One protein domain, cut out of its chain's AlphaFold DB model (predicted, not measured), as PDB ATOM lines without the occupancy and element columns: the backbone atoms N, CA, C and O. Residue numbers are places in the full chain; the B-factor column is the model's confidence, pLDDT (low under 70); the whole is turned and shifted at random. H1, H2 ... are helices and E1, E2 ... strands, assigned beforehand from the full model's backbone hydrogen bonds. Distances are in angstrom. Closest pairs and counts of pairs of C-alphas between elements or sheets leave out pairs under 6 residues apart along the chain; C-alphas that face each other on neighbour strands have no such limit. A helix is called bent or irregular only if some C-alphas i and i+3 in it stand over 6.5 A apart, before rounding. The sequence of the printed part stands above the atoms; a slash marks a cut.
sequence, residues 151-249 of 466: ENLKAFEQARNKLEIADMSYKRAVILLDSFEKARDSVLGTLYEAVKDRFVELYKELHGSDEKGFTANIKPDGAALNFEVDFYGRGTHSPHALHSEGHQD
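AT A GLANCE: This is residues 151 to 249 of the 466 residues of an uncharacterized protein of Methanosarcinales archaeon ANME-2c ERB4 (UniProt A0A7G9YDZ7). A very long helix, H1, bent near its end, sticks out as a free arm over residues 151 to 180, and its other end belongs to a small head. In that head the chain folds back after H1 into a two-stranded hairpin, E1 and E2, with E1 next to the later part of H1, and the short helix H2 sits by the end of E2, with H3 after it. The printed part has 99 residues, with three named helices and two named strands in the order H1, E1, E2, H2, H3; the sheet E1 - E2 is antiparallel and the class is mostly helix. The whole is extended, with a radius of gyration of the C-alphas of 24.0 A, and spans 82 by 25 by 21 A, the free arm making much of the length.

HOW THE PARTS SIT: H1, residues 151 to 207, was assigned as one helix by its hydrogen bonds but is bent, with C-alphas 194 and 197 7.2 A apart; its arms H1a, residues 151 to 194, and H1b, residues 197 to 207, stand at a steep tilt of 55 degrees. E1, residues 216 to 221, has 8 pairs of C-alphas within 8 A of H1a, the closest being those of Asp 185 and Pro 220, 6.1 A apart. E1 has one such pair with H1b, the C-alphas of Val 200 and Ala 216, 6.7 A apart. E1 and E2, residues 224 to 230, form an antiparallel hairpin at 160 degrees, with N 217 and O 228 at 2.8 A and N 226 and O 219 at 2.8 A, within hydrogen-bond range. Residues 229 to 230 of E2 also pair antiparallel with residues 236 to 237. The closest C-alphas of E2 and H2, residues 239 to 242, are those of Val 229 and Pro 239, 6.2 A apart. H2 and H3, residues 245 to 249, are close but not clearly touching; their closest C-alphas, of Pro 239 and Gln 248, are 6.3 A apart. H1a is apart from E2, H2 and H3. Every O i to N i+4 pair is within hydrogen-bond range in H1a, H1b and H3; H2 is too short for such a pair.

IN THESE COORDINATES: H1a begins at C-alpha 151, (-30.529, 11.541, 20.087), and measures 63.9 A; H1b measures 15.5 A. E1 measures 15.3 A and E2 19.6 A, beginning at C-alpha 224, (-9.332, -34.314, 22.376). H2 measures 6.1 A and H3 6.2 A, ending at C-alpha 249, (-10.262, -53.091, 28.307).

THE WHOLE: The C-alphas farthest apart, of Glu 151 and Ser 209, are 82.4 A apart. Without the free residues 151 to 180 the body spans 39 by 22 by 21 A. The printed part has no cut, and no link is long. The mean pLDDT of the printed part is 88.8; residues 209 to 210 are under 70.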
ATOM      1  N   GLU A 151     -30.205  12.916  19.682       87.75
ATOM      2  CA  GLU A 151     -30.529  11.541  20.087       87.75
ATOM      3  C   GLU A 151     -29.741  10.502  19.283       87.75
ATOM      4  O   GLU A 151     -29.135   9.596  19.861       87.75
ATOM      5  N   ASN A 152     -29.682  10.659  17.958       88.19
ATOM      6  CA  ASN A 152     -28.924   9.766  17.085       88.19
ATOM      7  C   ASN A 152     -27.420   9.818  17.379       88.19
ATOM      8  O   ASN A 152     -26.761   8.778  17.368       88.19
ATOM      9  N   LEU A 153     -26.873  11.004  17.666       93.38
ATOM     10  CA  LEU A 153     -25.472  11.162  18.046       93.38
ATOM     11  C   LEU A 153     -25.186  10.449  19.372       93.38
ATOM     12  O   LEU A 153     -24.237   9.673  19.442       93.38
ATOM     13  N   LYS A 154     -26.047  10.618  20.384       92.12
ATOM     14  CA  LYS A 154     -25.938   9.892  21.663       92.12
ATOM     15  C   LYS A 154     -26.004   8.378  21.460       92.12
ATOM     16  O   LYS A 154     -25.196   7.649  22.035       92.12
ATOM     17  N   ALA A 155     -26.929   7.892  20.633       88.25
ATOM     18  CA  ALA A 155     -27.049   6.469  20.322       88.25
ATOM     19  C   ALA A 155     -25.797   5.932  19.607       88.25
ATOM     20  O   ALA A 155     -25.293   4.864  19.960       88.25
ATOM     21  N   PHE A 156     -25.254   6.690  18.650       94.00
ATOM     22  CA  PHE A 156     -24.014   6.352  17.956       94.00
ATOM     23  C   PHE A 156     -22.818   6.296  18.914       94.00
ATOM     24  O   PHE A 156     -22.062   5.326  18.900       94.00
ATOM     25  N   GLU A 157     -22.662   7.291  19.788       95.25
ATOM     26  CA  GLU A 157     -21.591   7.326  20.787       95.25
ATOM     27  C   GLU A 157     -21.674   6.143  21.762       95.25
ATOM     28  O   GLU A 157     -20.658   5.506  22.054       95.25
ATOM     29  N   GLN A 158     -22.883   5.796  22.217       93.38
ATOM     30  CA  GLN A 158     -23.119   4.621  23.060       93.38
ATOM     31  C   GLN A 158     -22.788   3.315  22.333       93.38
ATOM     32  O   GLN A 158     -22.136   2.443  22.910       93.38
ATOM     33  N   ALA A 159     -23.215   3.166  21.077       92.38
ATOM     34  CA  ALA A 159     -22.917   1.987  20.267       92.38
ATOM     35  C   ALA A 159     -21.409   1.843  20.017       92.38
ATOM     36  O   ALA A 159     -20.869   0.746  20.148       92.38
ATOM     37  N   ARG A 160     -20.711   2.954  19.745       97.19
ATOM     38  CA  ARG A 160     -19.254   2.977  19.583       97.19
ATOM     39  C   ARG A 160     -18.533   2.533  20.857       97.19
ATOM     40  O   ARG A 160     -17.640   1.700  20.780       97.19
ATOM     41  N   ASN A 161     -18.950   3.025  22.024       95.94
ATOM     42  CA  ASN A 161     -18.371   2.607  23.306       95.94
ATOM     43  C   ASN A 161     -18.616   1.109  23.576       95.94
ATOM     44  O   ASN A 161     -17.699   0.373  23.938       95.94
ATOM     45  N   LYS A 162     -19.835   0.614  23.313       96.06
ATOM     46  CA  LYS A 162     -20.135  -0.825  23.412       96.06
ATOM     47  C   LYS A 162     -19.241  -1.662  22.497       96.06
ATOM     48  O   LYS A 162     -18.772  -2.710  22.930       96.06
ATOM     49  N   LEU A 163     -18.991  -1.200  21.271       97.31
ATOM     50  CA  LEU A 163     -18.089  -1.867  20.334       97.31
ATOM     51  C   LEU A 163     -16.654  -1.914  20.871       97.31
ATOM     52  O   LEU A 163     -16.041  -2.976  20.837       97.31
ATOM     53  N   GLU A 164     -16.134  -0.810  21.411       97.19
ATOM     54  CA  GLU A 164     -14.789  -0.767  22.006       97.19
ATOM     55  C   GLU A 164     -14.649  -1.734  23.195       97.19
ATOM     56  O   GLU A 164     -13.670  -2.477  23.286       97.19
ATOM     57  N   ILE A 165     -15.646  -1.785  24.087       96.94
ATOM     58  CA  ILE A 165     -15.666  -2.732  25.216       96.94
ATOM     59  C   ILE A 165     -15.733  -4.181  24.718       96.94
ATOM     60  O   ILE A 165     -15.023  -5.049  25.239       96.94
ATOM     61  N   ALA A 166     -16.583  -4.457  23.726       97.06
ATOM     62  CA  ALA A 166     -16.729  -5.788  23.149       97.06
ATOM     63  C   ALA A 166     -15.436  -6.247  22.457       97.06
ATOM     64  O   ALA A 166     -14.990  -7.364  22.703       97.06
ATOM     65  N   ASP A 167     -14.786  -5.377  21.680       97.75
ATOM     66  CA  ASP A 167     -13.508  -5.655  21.013       97.75
ATOM     67  C   ASP A 167     -12.389  -5.942  22.026       97.75
ATOM     68  O   ASP A 167     -11.659  -6.929  21.907       97.75
ATOM     69  N   MET A 168     -12.300  -5.147  23.095       97.44
ATOM     70  CA  MET A 168     -11.356  -5.408  24.183       97.44
ATOM     71  C   MET A 168     -11.629  -6.736  24.895       97.44
ATOM     72  O   MET A 168     -10.687  -7.445  25.261       97.44
ATOM     73  N   SER A 169     -12.898  -7.086  25.096       96.94
ATOM     74  CA  SER A 169     -13.290  -8.350  25.730       96.94
ATOM     75  C   SER A 169     -12.976  -9.543  24.831       96.94
ATOM     76  O   SER A 169     -12.411 -10.524  25.309       96.94
ATOM     77  N   TYR A 170     -13.249  -9.428  23.530       97.75
ATOM     78  CA  TYR A 170     -12.885 -10.417  22.518       97.75
ATOM     79  C   TYR A 170     -11.373 -10.667  22.505       97.75
ATOM     80  O   TYR A 170     -10.939 -11.806  22.663       97.75
ATOM     81  N   LYS A 171     -10.558  -9.606  22.441       97.88
ATOM     82  CA  LYS A 171      -9.089  -9.715  22.488       97.88
ATOM     83  C   LYS A 171      -8.597 -10.432  23.747       97.88
ATOM     84  O   LYS A 171      -7.724 -11.290  23.664       97.88
ATOM     85  N   ARG A 172      -9.165 -10.109  24.915       97.75
ATOM     86  CA  ARG A 172      -8.833 -10.787  26.181       97.75
ATOM     87  C   ARG A 172      -9.235 -12.259  26.171       97.75
ATOM     88  O   ARG A 172      -8.451 -13.084  26.623       97.75
ATOM     89  N   ALA A 173     -10.421 -12.582  25.658       97.56
ATOM     90  CA  ALA A 173     -10.903 -13.956  25.565       97.56
ATOM     91  C   ALA A 173     -10.015 -14.811  24.650       97.56
ATOM     92  O   ALA A 173      -9.664 -15.924  25.024       97.56
ATOM     93  N   VAL A 174      -9.579 -14.264  23.510       97.62
ATOM     94  CA  VAL A 174      -8.641 -14.936  22.597       97.62
ATOM     95  C   VAL A 174      -7.307 -15.227  23.291       97.62
ATOM     96  O   VAL A 174      -6.820 -16.351  23.228       97.62
ATOM     97  N   ILE A 175      -6.737 -14.248  24.005       97.69
ATOM     98  CA  ILE A 175      -5.477 -14.441  24.748       97.69
ATOM     99  C   ILE A 175      -5.640 -15.486  25.859       97.69
ATOM    100  O   ILE A 175      -4.743 -16.302  26.074       97.69
ATOM    101  N   LEU A 176      -6.768 -15.460  26.575       97.50
ATOM    102  CA  LEU A 176      -7.066 -16.417  27.637       97.50
ATOM    103  C   LEU A 176      -7.175 -17.844  27.090       97.50
ATOM    104  O   LEU A 176      -6.587 -18.749  27.674       97.50
ATOM    105  N   LEU A 177      -7.897 -18.028  25.982       94.75
ATOM    106  CA  LEU A 177      -8.060 -19.325  25.328       94.75
ATOM    107  C   LEU A 177      -6.707 -19.883  24.873       94.75
ATOM    108  O   LEU A 177      -6.352 -20.983  25.278       94.75
ATOM    109  N   ASP A 178      -5.918 -19.094  24.142       94.75
ATOM    110  CA  ASP A 178      -4.585 -19.501  23.667       94.75
ATOM    111  C   ASP A 178      -3.643 -19.857  24.831       94.75
ATOM    112  O   ASP A 178      -2.914 -20.849  24.785       94.75
ATOM    113  N   SER A 179      -3.689 -19.084  25.921       96.25
ATOM    114  CA  SER A 179      -2.894 -19.370  27.123       96.25
ATOM    115  C   SER A 179      -3.338 -20.665  27.809       96.25
ATOM    116  O   SER A 179      -2.496 -21.432  28.279       96.25
ATOM    117  N   PHE A 180      -4.648 -20.915  27.870       94.19
ATOM    118  CA  PHE A 180      -5.211 -22.132  28.443       94.19
ATOM    119  C   PHE A 180      -4.860 -23.365  27.606       94.19
ATOM    120  O   PHE A 180      -4.389 -24.349  28.171       94.19
ATOM    121  N   GLU A 181      -5.034 -23.310  26.283       90.88
ATOM    122  CA  GLU A 181      -4.713 -24.410  25.366       90.88
ATOM    123  C   GLU A 181      -3.234 -24.786  25.465       90.88
ATOM    124  O   GLU A 181      -2.913 -25.942  25.727       90.88
ATOM    125  N   LYS A 182      -2.328 -23.800  25.414       91.62
ATOM    126  CA  LYS A 182      -0.885 -24.034  25.587       91.62
ATOM    127  C   LYS A 182      -0.544 -24.665  26.934       91.62
ATOM    128  O   LYS A 182       0.268 -25.590  26.991       91.62
ATOM    129  N   ALA A 183      -1.133 -24.169  28.023       93.81
ATOM    130  CA  ALA A 183      -0.883 -24.710  29.355       93.81
ATOM    131  C   ALA A 183      -1.414 -26.144  29.486       93.81
ATOM    132  O   ALA A 183      -0.690 -27.026  29.945       93.81
ATOM    133  N   ARG A 184      -2.651 -26.391  29.044       90.94
ATOM    134  CA  ARG A 184      -3.280 -27.713  29.044       90.94
ATOM    135  C   ARG A 184      -2.465 -28.706  28.221       90.94
ATOM    136  O   ARG A 184      -2.139 -29.771  28.737       90.94
ATOM    137  N   ASP A 185      -2.107 -28.357  26.989       89.88
ATOM    138  CA  ASP A 185      -1.373 -29.244  26.082       89.88
ATOM    139  C   ASP A 185       0.025 -29.548  26.623       89.88
ATOM    140  O   ASP A 185       0.482 -30.687  26.557       89.88
ATOM    141  N   SER A 186       0.676 -28.562  27.250       90.62
ATOM    142  CA  SER A 186       1.948 -28.772  27.942       90.62
ATOM    143  C   SER A 186       1.807 -29.723  29.133       90.62
ATOM    144  O   SER A 186       2.641 -30.614  29.290       90.62
ATOM    145  N   VAL A 187       0.793 -29.541  29.984       91.06
ATOM    146  CA  VAL A 187       0.583 -30.371  31.182       91.06
ATOM    147  C   VAL A 187       0.210 -31.799  30.793       91.06
ATOM    148  O   VAL A 187       0.859 -32.741  31.244       91.06
ATOM    149  N   LEU A 188      -0.794 -31.965  29.926       89.50
ATOM    150  CA  LEU A 188      -1.251 -33.279  29.475       89.50
ATOM    151  C   LEU A 188      -0.181 -33.984  28.645       89.50
ATOM    152  O   LEU A 188       0.099 -35.151  28.901       89.50
ATOM    153  N   GLY A 189       0.467 -33.287  27.709       88.94
ATOM    154  CA  GLY A 189       1.547 -33.856  26.904       88.94
ATOM    155  C   GLY A 189       2.701 -34.364  27.768       88.94
ATOM    156  O   GLY A 189       3.159 -35.486  27.582       88.94
ATOM    157  N   THR A 190       3.113 -33.591  28.778       91.19
ATOM    158  CA  THR A 190       4.163 -34.022  29.719       91.19
ATOM    159  C   THR A 190       3.727 -35.231  30.548       91.19
ATOM    160  O   THR A 190       4.522 -36.147  30.752       91.19
ATOM    161  N   LEU A 191       2.477 -35.253  31.025       91.81
ATOM    162  CA  LEU A 191       1.940 -36.374  31.795       91.81
ATOM    163  C   LEU A 191       1.909 -37.659  30.960       91.81
ATOM    164  O   LEU A 191       2.425 -38.679  31.408       91.81
ATOM    165  N   TYR A 192       1.342 -37.604  29.753       91.31
ATOM    166  CA  TYR A 192       1.206 -38.776  28.892       91.31
ATOM    167  C   TYR A 192       2.552 -39.296  28.393       91.31
ATOM    168  O   TYR A 192       2.766 -40.503  28.428       91.31
ATOM    169  N   GLU A 193       3.491 -38.420  28.025       91.00
ATOM    170  CA  GLU A 193       4.851 -38.850  27.678       91.00
ATOM    171  C   GLU A 193       5.558 -39.530  28.858       91.00
ATOM    172  O   GLU A 193       6.263 -40.517  28.658       91.00
ATOM    173  N   ALA A 194       5.329 -39.067  30.092       92.00
ATOM    174  CA  ALA A 194       5.920 -39.677  31.281       92.00
ATOM    175  C   ALA A 194       5.351 -41.070  31.608       92.00
ATOM    176  O   ALA A 194       6.065 -41.883  32.189       92.00
ATOM    177  N   VAL A 195       4.089 -41.354  31.263       94.31
ATOM    178  CA  VAL A 195       3.456 -42.662  31.538       94.31
ATOM    179  C   VAL A 195       3.464 -43.614  30.346       94.31
ATOM    180  O   VAL A 195       3.234 -44.805  30.532       94.31
ATOM    181  N   LYS A 196       3.733 -43.122  29.131       92.69
ATOM    182  CA  LYS A 196       3.668 -43.896  27.882       92.69
ATOM    183  C   LYS A 196       4.506 -45.169  27.932       92.69
ATOM    184  O   LYS A 196       3.999 -46.239  27.610       92.69
ATOM    185  N   ASP A 197       5.766 -45.063  28.344       93.00
ATOM    186  CA  ASP A 197       6.673 -46.215  28.362       93.00
ATOM    187  C   ASP A 197       6.216 -47.257  29.391       93.00
ATOM    188  O   ASP A 197       6.224 -48.452  29.100       93.00
ATOM    189  N   ARG A 198       5.716 -46.801  30.549       94.56
ATOM    190  CA  ARG A 198       5.151 -47.675  31.584       94.56
ATOM    191  C   ARG A 198       3.865 -48.356  31.119       94.56
ATOM    192  O   ARG A 198       3.681 -49.544  31.348       94.56
ATOM    193  N   PHE A 199       2.997 -47.631  30.421       94.75
ATOM    194  CA  PHE A 199       1.799 -48.194  29.798       94.75
ATOM    195  C   PHE A 199       2.153 -49.298  28.787       94.75
ATOM    196  O   PHE A 199       1.597 -50.395  28.855       94.75
ATOM    197  N   VAL A 200       3.100 -49.029  27.882       93.25
ATOM    198  CA  VAL A 200       3.567 -49.998  26.879       93.25
ATOM    199  C   VAL A 200       4.191 -51.227  27.544       93.25
ATOM    200  O   VAL A 200       3.959 -52.344  27.089       93.25
ATOM    201  N   GLU A 201       4.965 -51.038  28.611       93.50
ATOM    202  CA  GLU A 201       5.554 -52.130  29.390       93.50
ATOM    203  C   GLU A 201       4.481 -53.045  29.995       93.50
ATOM    204  O   GLU A 201       4.507 -54.248  29.743       93.50
ATOM    205  N   LEU A 202       3.513 -52.477  30.722       93.88
ATOM    206  CA  LEU A 202       2.430 -53.235  31.360       93.88
ATOM    207  C   LEU A 202       1.601 -54.012  30.333       93.88
ATOM    208  O   LEU A 202       1.302 -55.188  30.531       93.88
ATOM    209  N   TYR A 203       1.274 -53.376  29.206       92.44
ATOM    210  CA  TYR A 203       0.497 -54.015  28.148       92.44
ATOM    211  C   TYR A 203       1.244 -55.195  27.509       92.44
ATOM    212  O   TYR A 203       0.665 -56.256  27.265       92.44
ATOM    213  N   LYS A 204       2.554 -55.039  27.286       91.38
ATOM    214  CA  LYS A 204       3.418 -56.115  26.780       91.38
ATOM    215  C   LYS A 204       3.577 -57.259  27.768       91.38
ATOM    216  O   LYS A 204       3.648 -58.407  27.340       91.38
ATOM    217  N   GLU A 205       3.667 -56.963  29.062       89.81
ATOM    218  CA  GLU A 205       3.733 -57.992  30.102       89.81
ATOM    219  C   GLU A 205       2.438 -58.821  30.126       89.81
ATOM    220  O   GLU A 205       2.504 -60.044  30.221       89.81
ATOM    221  N   LEU A 206       1.285 -58.169  29.939       89.25
ATOM    222  CA  LEU A 206      -0.035 -58.801  29.936       89.25
ATOM    223  C   LEU A 206      -0.277 -59.699  28.711       89.25
ATOM    224  O   LEU A 206      -0.762 -60.811  28.867       89.25
ATOM    225  N   HIS A 207       0.061 -59.245  27.498       86.38
ATOM    226  CA  HIS A 207      -0.194 -59.997  26.252       86.38
ATOM    227  C   HIS A 207       1.020 -60.801  25.738       86.38
ATOM    228  O   HIS A 207       0.958 -61.481  24.710       86.38
ATOM    229  N   GLY A 208       2.155 -60.748  26.439       80.00
ATOM    230  CA  GLY A 208       3.298 -61.634  26.225       80.00
ATOM    231  C   GLY A 208       3.875 -61.624  24.801       80.00
ATOM    232  O   GLY A 208       4.408 -60.622  24.321       80.00
ATOM    233  N   SER A 209       3.885 -62.792  24.142       67.12
ATOM    234  CA  SER A 209       4.490 -62.964  22.811       67.12
ATOM    235  C   SER A 209       3.775 -62.224  21.697       67.12
ATOM    236  O   SER A 209       4.430 -61.881  20.709       67.12
ATOM    237  N   ASP A 210       2.481 -61.995  21.866       69.31
ATOM    238  CA  ASP A 210       1.596 -61.590  20.781       69.31
ATOM    239  C   ASP A 210       1.762 -60.094  20.483       69.31
ATOM    240  O   ASP A 210       1.669 -59.674  19.333       69.31
ATOM    241  N   GLU A 211       2.189 -59.322  21.489       79.75
ATOM    242  CA  GLU A 211       2.292 -57.860  21.441       79.75
ATOM    243  C   GLU A 211       3.720 -57.327  21.679       79.75
ATOM    244  O   GLU A 211       3.932 -56.172  22.043       79.75
ATOM    245  N   LYS A 212       4.770 -58.125  21.430       74.25
ATOM    246  CA  LYS A 212       6.175 -57.685  21.639       74.25
ATOM    247  C   LYS A 212       6.537 -56.387  20.898       74.25
ATOM    248  O   LYS A 212       7.360 -55.600  21.382       74.25
ATOM    249  N   GLY A 213       5.930 -56.174  19.729       77.50
ATOM    250  CA  GLY A 213       6.102 -54.988  18.886       77.50
ATOM    251  C   GLY A 213       5.262 -53.779  19.300       77.50
ATOM    252  O   GLY A 213       5.485 -52.704  18.752       77.50
ATOM    253  N   PHE A 214       4.364 -53.926  20.279       86.00
ATOM    254  CA  PHE A 214       3.396 -52.901  20.649       86.00
ATOM    255  C   PHE A 214       4.061 -51.560  20.967       86.00
ATOM    256  O   PHE A 214       5.057 -51.477  21.697       86.00
ATOM    257  N   THR A 215       3.500 -50.495  20.416       86.06
ATOM    258  CA  THR A 215       3.864 -49.120  20.749       86.06
ATOM    259  C   THR A 215       2.605 -48.279  20.778       86.06
ATOM    260  O   THR A 215       1.607 -48.613  20.142       86.06
ATOM    261  N   ALA A 216       2.659 -47.187  21.527       88.81
ATOM    262  CA  ALA A 216       1.547 -46.271  21.662       88.81
ATOM    263  C   ALA A 216       2.017 -44.839  21.447       88.81
ATOM    264  O   ALA A 216       3.125 -44.460  21.833       88.81
ATOM    265  N   ASN A 217       1.154 -44.046  20.836       87.62
ATOM    266  CA  ASN A 217       1.337 -42.632  20.603       87.62
ATOM    267  C   ASN A 217       0.123 -41.905  21.184       87.62
ATOM    268  O   ASN A 217      -1.005 -42.100  20.734       87.62
ATOM    269  N   ILE A 218       0.368 -41.089  22.206       87.38
ATOM    270  CA  ILE A 218      -0.668 -40.350  22.923       87.38
ATOM    271  C   ILE A 218      -0.359 -38.868  22.774       87.38
ATOM    272  O   ILE A 218       0.627 -38.384  23.329       87.38
ATOM    273  N   LYS A 219      -1.171 -38.142  22.001       82.31
ATOM    274  CA  LYS A 219      -0.934 -36.724  21.709       82.31
ATOM    275  C   LYS A 219      -2.199 -35.892  21.889       82.31
ATOM    276  O   LYS A 219      -3.268 -36.343  21.489       82.31
ATOM    277  N   PRO A 220      -2.102 -34.675  22.445       79.81
ATOM    278  CA  PRO A 220      -3.207 -33.724  22.404       79.81
ATOM    279  C   PRO A 220      -3.603 -33.405  20.953       79.81
ATOM    280  O   PRO A 220      -2.727 -33.203  20.111       79.81
ATOM    281  N   ASP A 221      -4.905 -33.343  20.679       81.81
ATOM    282  CA  ASP A 221      -5.469 -32.886  19.406       81.81
ATOM    283  C   ASP A 221      -6.694 -31.997  19.666       81.81
ATOM    284  O   ASP A 221      -7.797 -32.470  19.951       81.81
ATOM    285  N   GLY A 222      -6.495 -30.678  19.639       77.56
ATOM    286  CA  GLY A 222      -7.542 -29.716  19.977       77.56
ATOM    287  C   GLY A 222      -8.081 -29.948  21.392       77.56
ATOM    288  O   GLY A 222      -7.335 -29.884  22.361       77.56
ATOM    289  N   ALA A 223      -9.383 -30.194  21.535       74.81
ATOM    290  CA  ALA A 223      -9.991 -30.541  22.825       74.81
ATOM    291  C   ALA A 223      -9.913 -32.043  23.168       74.81
ATOM    292  O   ALA A 223     -10.331 -32.437  24.256       74.81
ATOM    293  N   ALA A 224      -9.411 -32.870  22.250       79.31
ATOM    294  CA  ALA A 224      -9.332 -34.314  22.376       79.31
ATOM    295  C   ALA A 224      -7.897 -34.788  22.656       79.31
ATOM    296  O   ALA A 224      -6.925 -34.029  22.628       79.31
ATOM    297  N   LEU A 225      -7.782 -36.083  22.928       80.56
ATOM    298  CA  LEU A 225      -6.520 -36.802  23.000       80.56
ATOM    299  C   LEU A 225      -6.525 -37.825  21.868       80.56
ATOM    300  O   LEU A 225      -7.363 -38.727  21.860       80.56
ATOM    301  N   ASN A 226      -5.612 -37.683  20.914       85.62
ATOM    302  CA  ASN A 226      -5.409 -38.708  19.911       85.62
ATOM    303  C   ASN A 226      -4.605 -39.851  20.538       85.62
ATOM    304  O   ASN A 226      -3.458 -39.663  20.959       85.62
ATOM    305  N   PHE A 227      -5.235 -41.020  20.621       88.69
ATOM    306  CA  PHE A 227      -4.637 -42.238  21.140       88.69
ATOM    307  C   PHE A 227      -4.528 -43.253  20.011       88.69
ATOM    308  O   PHE A 227      -5.538 -43.778  19.539       88.69
ATOM    309  N   GLU A 228      -3.298 -43.515  19.584       89.19
ATOM    310  CA  GLU A 228      -3.005 -44.474  18.531       89.19
ATOM    311  C   GLU A 228      -2.058 -45.552  19.044       89.19
ATOM    312  O   GLU A 228      -1.099 -45.274  19.765       89.19
ATOM    313  N   VAL A 229      -2.309 -46.785  18.636       87.69
ATOM    314  CA  VAL A 229      -1.549 -47.967  19.024       87.69
ATOM    315  C   VAL A 229      -1.118 -48.737  17.785       87.69
ATOM    316  O   VAL A 229      -1.827 -48.743  16.777       87.69
ATOM    317  N   ASP A 230       0.065 -49.346  17.839       86.06
ATOM    318  CA  ASP A 230       0.540 -50.236  16.778       86.06
ATOM    319  C   ASP A 230      -0.357 -51.471  16.657       86.06
ATOM    320  O   ASP A 230      -0.882 -51.969  17.650       86.06
ATOM    321  N   PHE A 231      -0.501 -51.976  15.434       81.75
ATOM    322  CA  PHE A 231      -1.145 -53.256  15.169       81.75
ATOM    323  C   PHE A 231      -0.229 -54.131  14.308       81.75
ATOM    324  O   PHE A 231      -0.188 -53.996  13.081       81.75
ATOM    325  N   TYR A 232       0.523 -55.033  14.945       76.56
ATOM    326  CA  TYR A 232       1.442 -55.975  14.287       76.56
ATOM    327  C   TYR A 232       2.418 -55.315  13.287       76.56
ATOM    328  O   TYR A 232       2.699 -55.869  12.218       76.56
ATOM    329  N   GLY A 233       2.924 -54.116  13.595       74.62
ATOM    330  CA  GLY A 233       3.840 -53.364  12.735       74.62
ATOM    331  C   GLY A 233       3.211 -52.816  11.450       74.62
ATOM    332  O   GLY A 233       3.936 -52.473  10.513       74.62
ATOM    333  N   ARG A 234       1.874 -52.764  11.360       78.25
ATOM    334  CA  ARG A 234       1.135 -52.270  10.181       78.25
ATOM    335  C   ARG A 234       0.728 -50.799  10.280       78.25
ATOM    336  O   ARG A 234      -0.020 -50.327   9.429       78.25
ATOM    337  N   GLY A 235       1.270 -50.079  11.260       80.62
ATOM    338  CA  GLY A 235       0.984 -48.670  11.508       80.62
ATOM    339  C   GLY A 235       0.220 -48.457  12.810       80.62
ATOM    340  O   GLY A 235      -0.160 -49.413  13.486       80.62
ATOM    341  N   THR A 236       0.020 -47.186  13.155       82.56
ATOM    342  CA  THR A 236      -0.682 -46.768  14.370       82.56
ATOM    343  C   THR A 236      -2.132 -46.417  14.053       82.56
ATOM    344  O   THR A 236      -2.421 -45.692  13.102       82.56
ATOM    345  N   HIS A 237      -3.060 -46.954  14.841       86.12
ATOM    346  CA  HIS A 237      -4.496 -46.751  14.670       86.12
ATOM    347  C   HIS A 237      -5.171 -46.542  16.022       86.12
ATOM    348  O   HIS A 237      -4.642 -46.942  17.056       86.12
ATOM    349  N   SER A 238      -6.369 -45.955  16.023       85.75
ATOM    350  CA  SER A 238      -7.187 -45.915  17.238       85.75
ATOM    351  C   SER A 238      -7.438 -47.341  17.762       85.75
ATOM    352  O   SER A 238      -7.762 -48.214  16.948       85.75
ATOM    353  N   PRO A 239      -7.349 -47.598  19.084       84.50
ATOM    354  CA  PRO A 239      -7.619 -48.919  19.658       84.50
ATOM    355  C   PRO A 239      -8.959 -49.508  19.207       84.50
ATOM    356  O   PRO A 239      -9.030 -50.688  18.866       84.50
ATOM    357  N   HIS A 240      -9.989 -48.662  19.094       83.69
ATOM    358  CA  HIS A 240     -11.335 -49.060  18.671       83.69
ATOM    359  C   HIS A 240     -11.410 -49.602  17.237       83.69
ATOM    360  O   HIS A 240     -12.385 -50.257  16.882       83.69
ATOM    361  N   ALA A 241     -10.418 -49.311  16.393       84.69
ATOM    362  CA  ALA A 241     -10.466 -49.674  14.983       84.69
ATOM    363  C   ALA A 241     -10.080 -51.137  14.725       84.69
ATOM    364  O   ALA A 241     -10.616 -51.739  13.796       84.69
ATOM    365  N   LEU A 242      -9.125 -51.683  15.489       82.81
ATOM    366  CA  LEU A 242      -8.456 -52.950  15.148       82.81
ATOM    367  C   LEU A 242      -8.295 -53.939  16.313       82.81
ATOM    368  O   LEU A 242      -7.979 -55.099  16.057       82.81
ATOM    369  N   HIS A 243      -8.511 -53.521  17.563       84.31
ATOM    370  CA  HIS A 243      -8.367 -54.399  18.729       84.31
ATOM    371  C   HIS A 243      -9.725 -54.925  19.198       84.31
ATOM    372  O   HIS A 243     -10.731 -54.223  19.100       84.31
ATOM    373  N   SER A 244      -9.757 -56.155  19.715       86.06
ATOM    374  CA  SER A 244     -10.958 -56.722  20.341       86.06
ATOM    375  C   SER A 244     -11.300 -55.996  21.645       86.06
ATOM    376  O   SER A 244     -10.442 -55.351  22.244       86.06
ATOM    377  N   GLU A 245     -12.542 -56.128  22.112       84.31
ATOM    378  CA  GLU A 245     -13.014 -55.513  23.363       84.31
ATOM    379  C   GLU A 245     -12.126 -55.881  24.563       84.31
ATOM    380  O   GLU A 245     -11.671 -55.001  25.285       84.31
ATOM    381  N   GLY A 246     -11.748 -57.157  24.703       83.62
ATOM    382  CA  GLY A 246     -10.835 -57.590  25.766       83.62
ATOM    383  C   GLY A 246      -9.448 -56.932  25.697       83.62
ATOM    384  O   GLY A 246      -8.886 -56.600  26.737       83.62
ATOM    385  N   HIS A 247      -8.911 -56.688  24.492       87.00
ATOM    386  CA  HIS A 247      -7.665 -55.925  24.324       87.00
ATOM    387  C   HIS A 247      -7.855 -54.436  24.647       87.00
ATOM    388  O   HIS A 247      -6.944 -53.800  25.166       87.00
ATOM    389  N   GLN A 248      -9.013 -53.854  24.332       89.00
ATOM    390  CA  GLN A 248      -9.303 -52.453  24.648       89.00
ATOM    391  C   GLN A 248      -9.422 -52.245  26.163       89.00
ATOM    392  O   GLN A 248      -8.836 -51.305  26.702       89.00
ATOM    393  N   ASP A 249     -10.094 -53.159  26.857       88.81
ATOM    394  CA  ASP A 249     -10.262 -53.091  28.307       88.81
ATOM    395  C   ASP A 249      -8.943 -53.345  29.046       88.81
ATOM    396  O   ASP A 249      -8.621 -52.630  29.999       88.81
TER     397      ASP A 249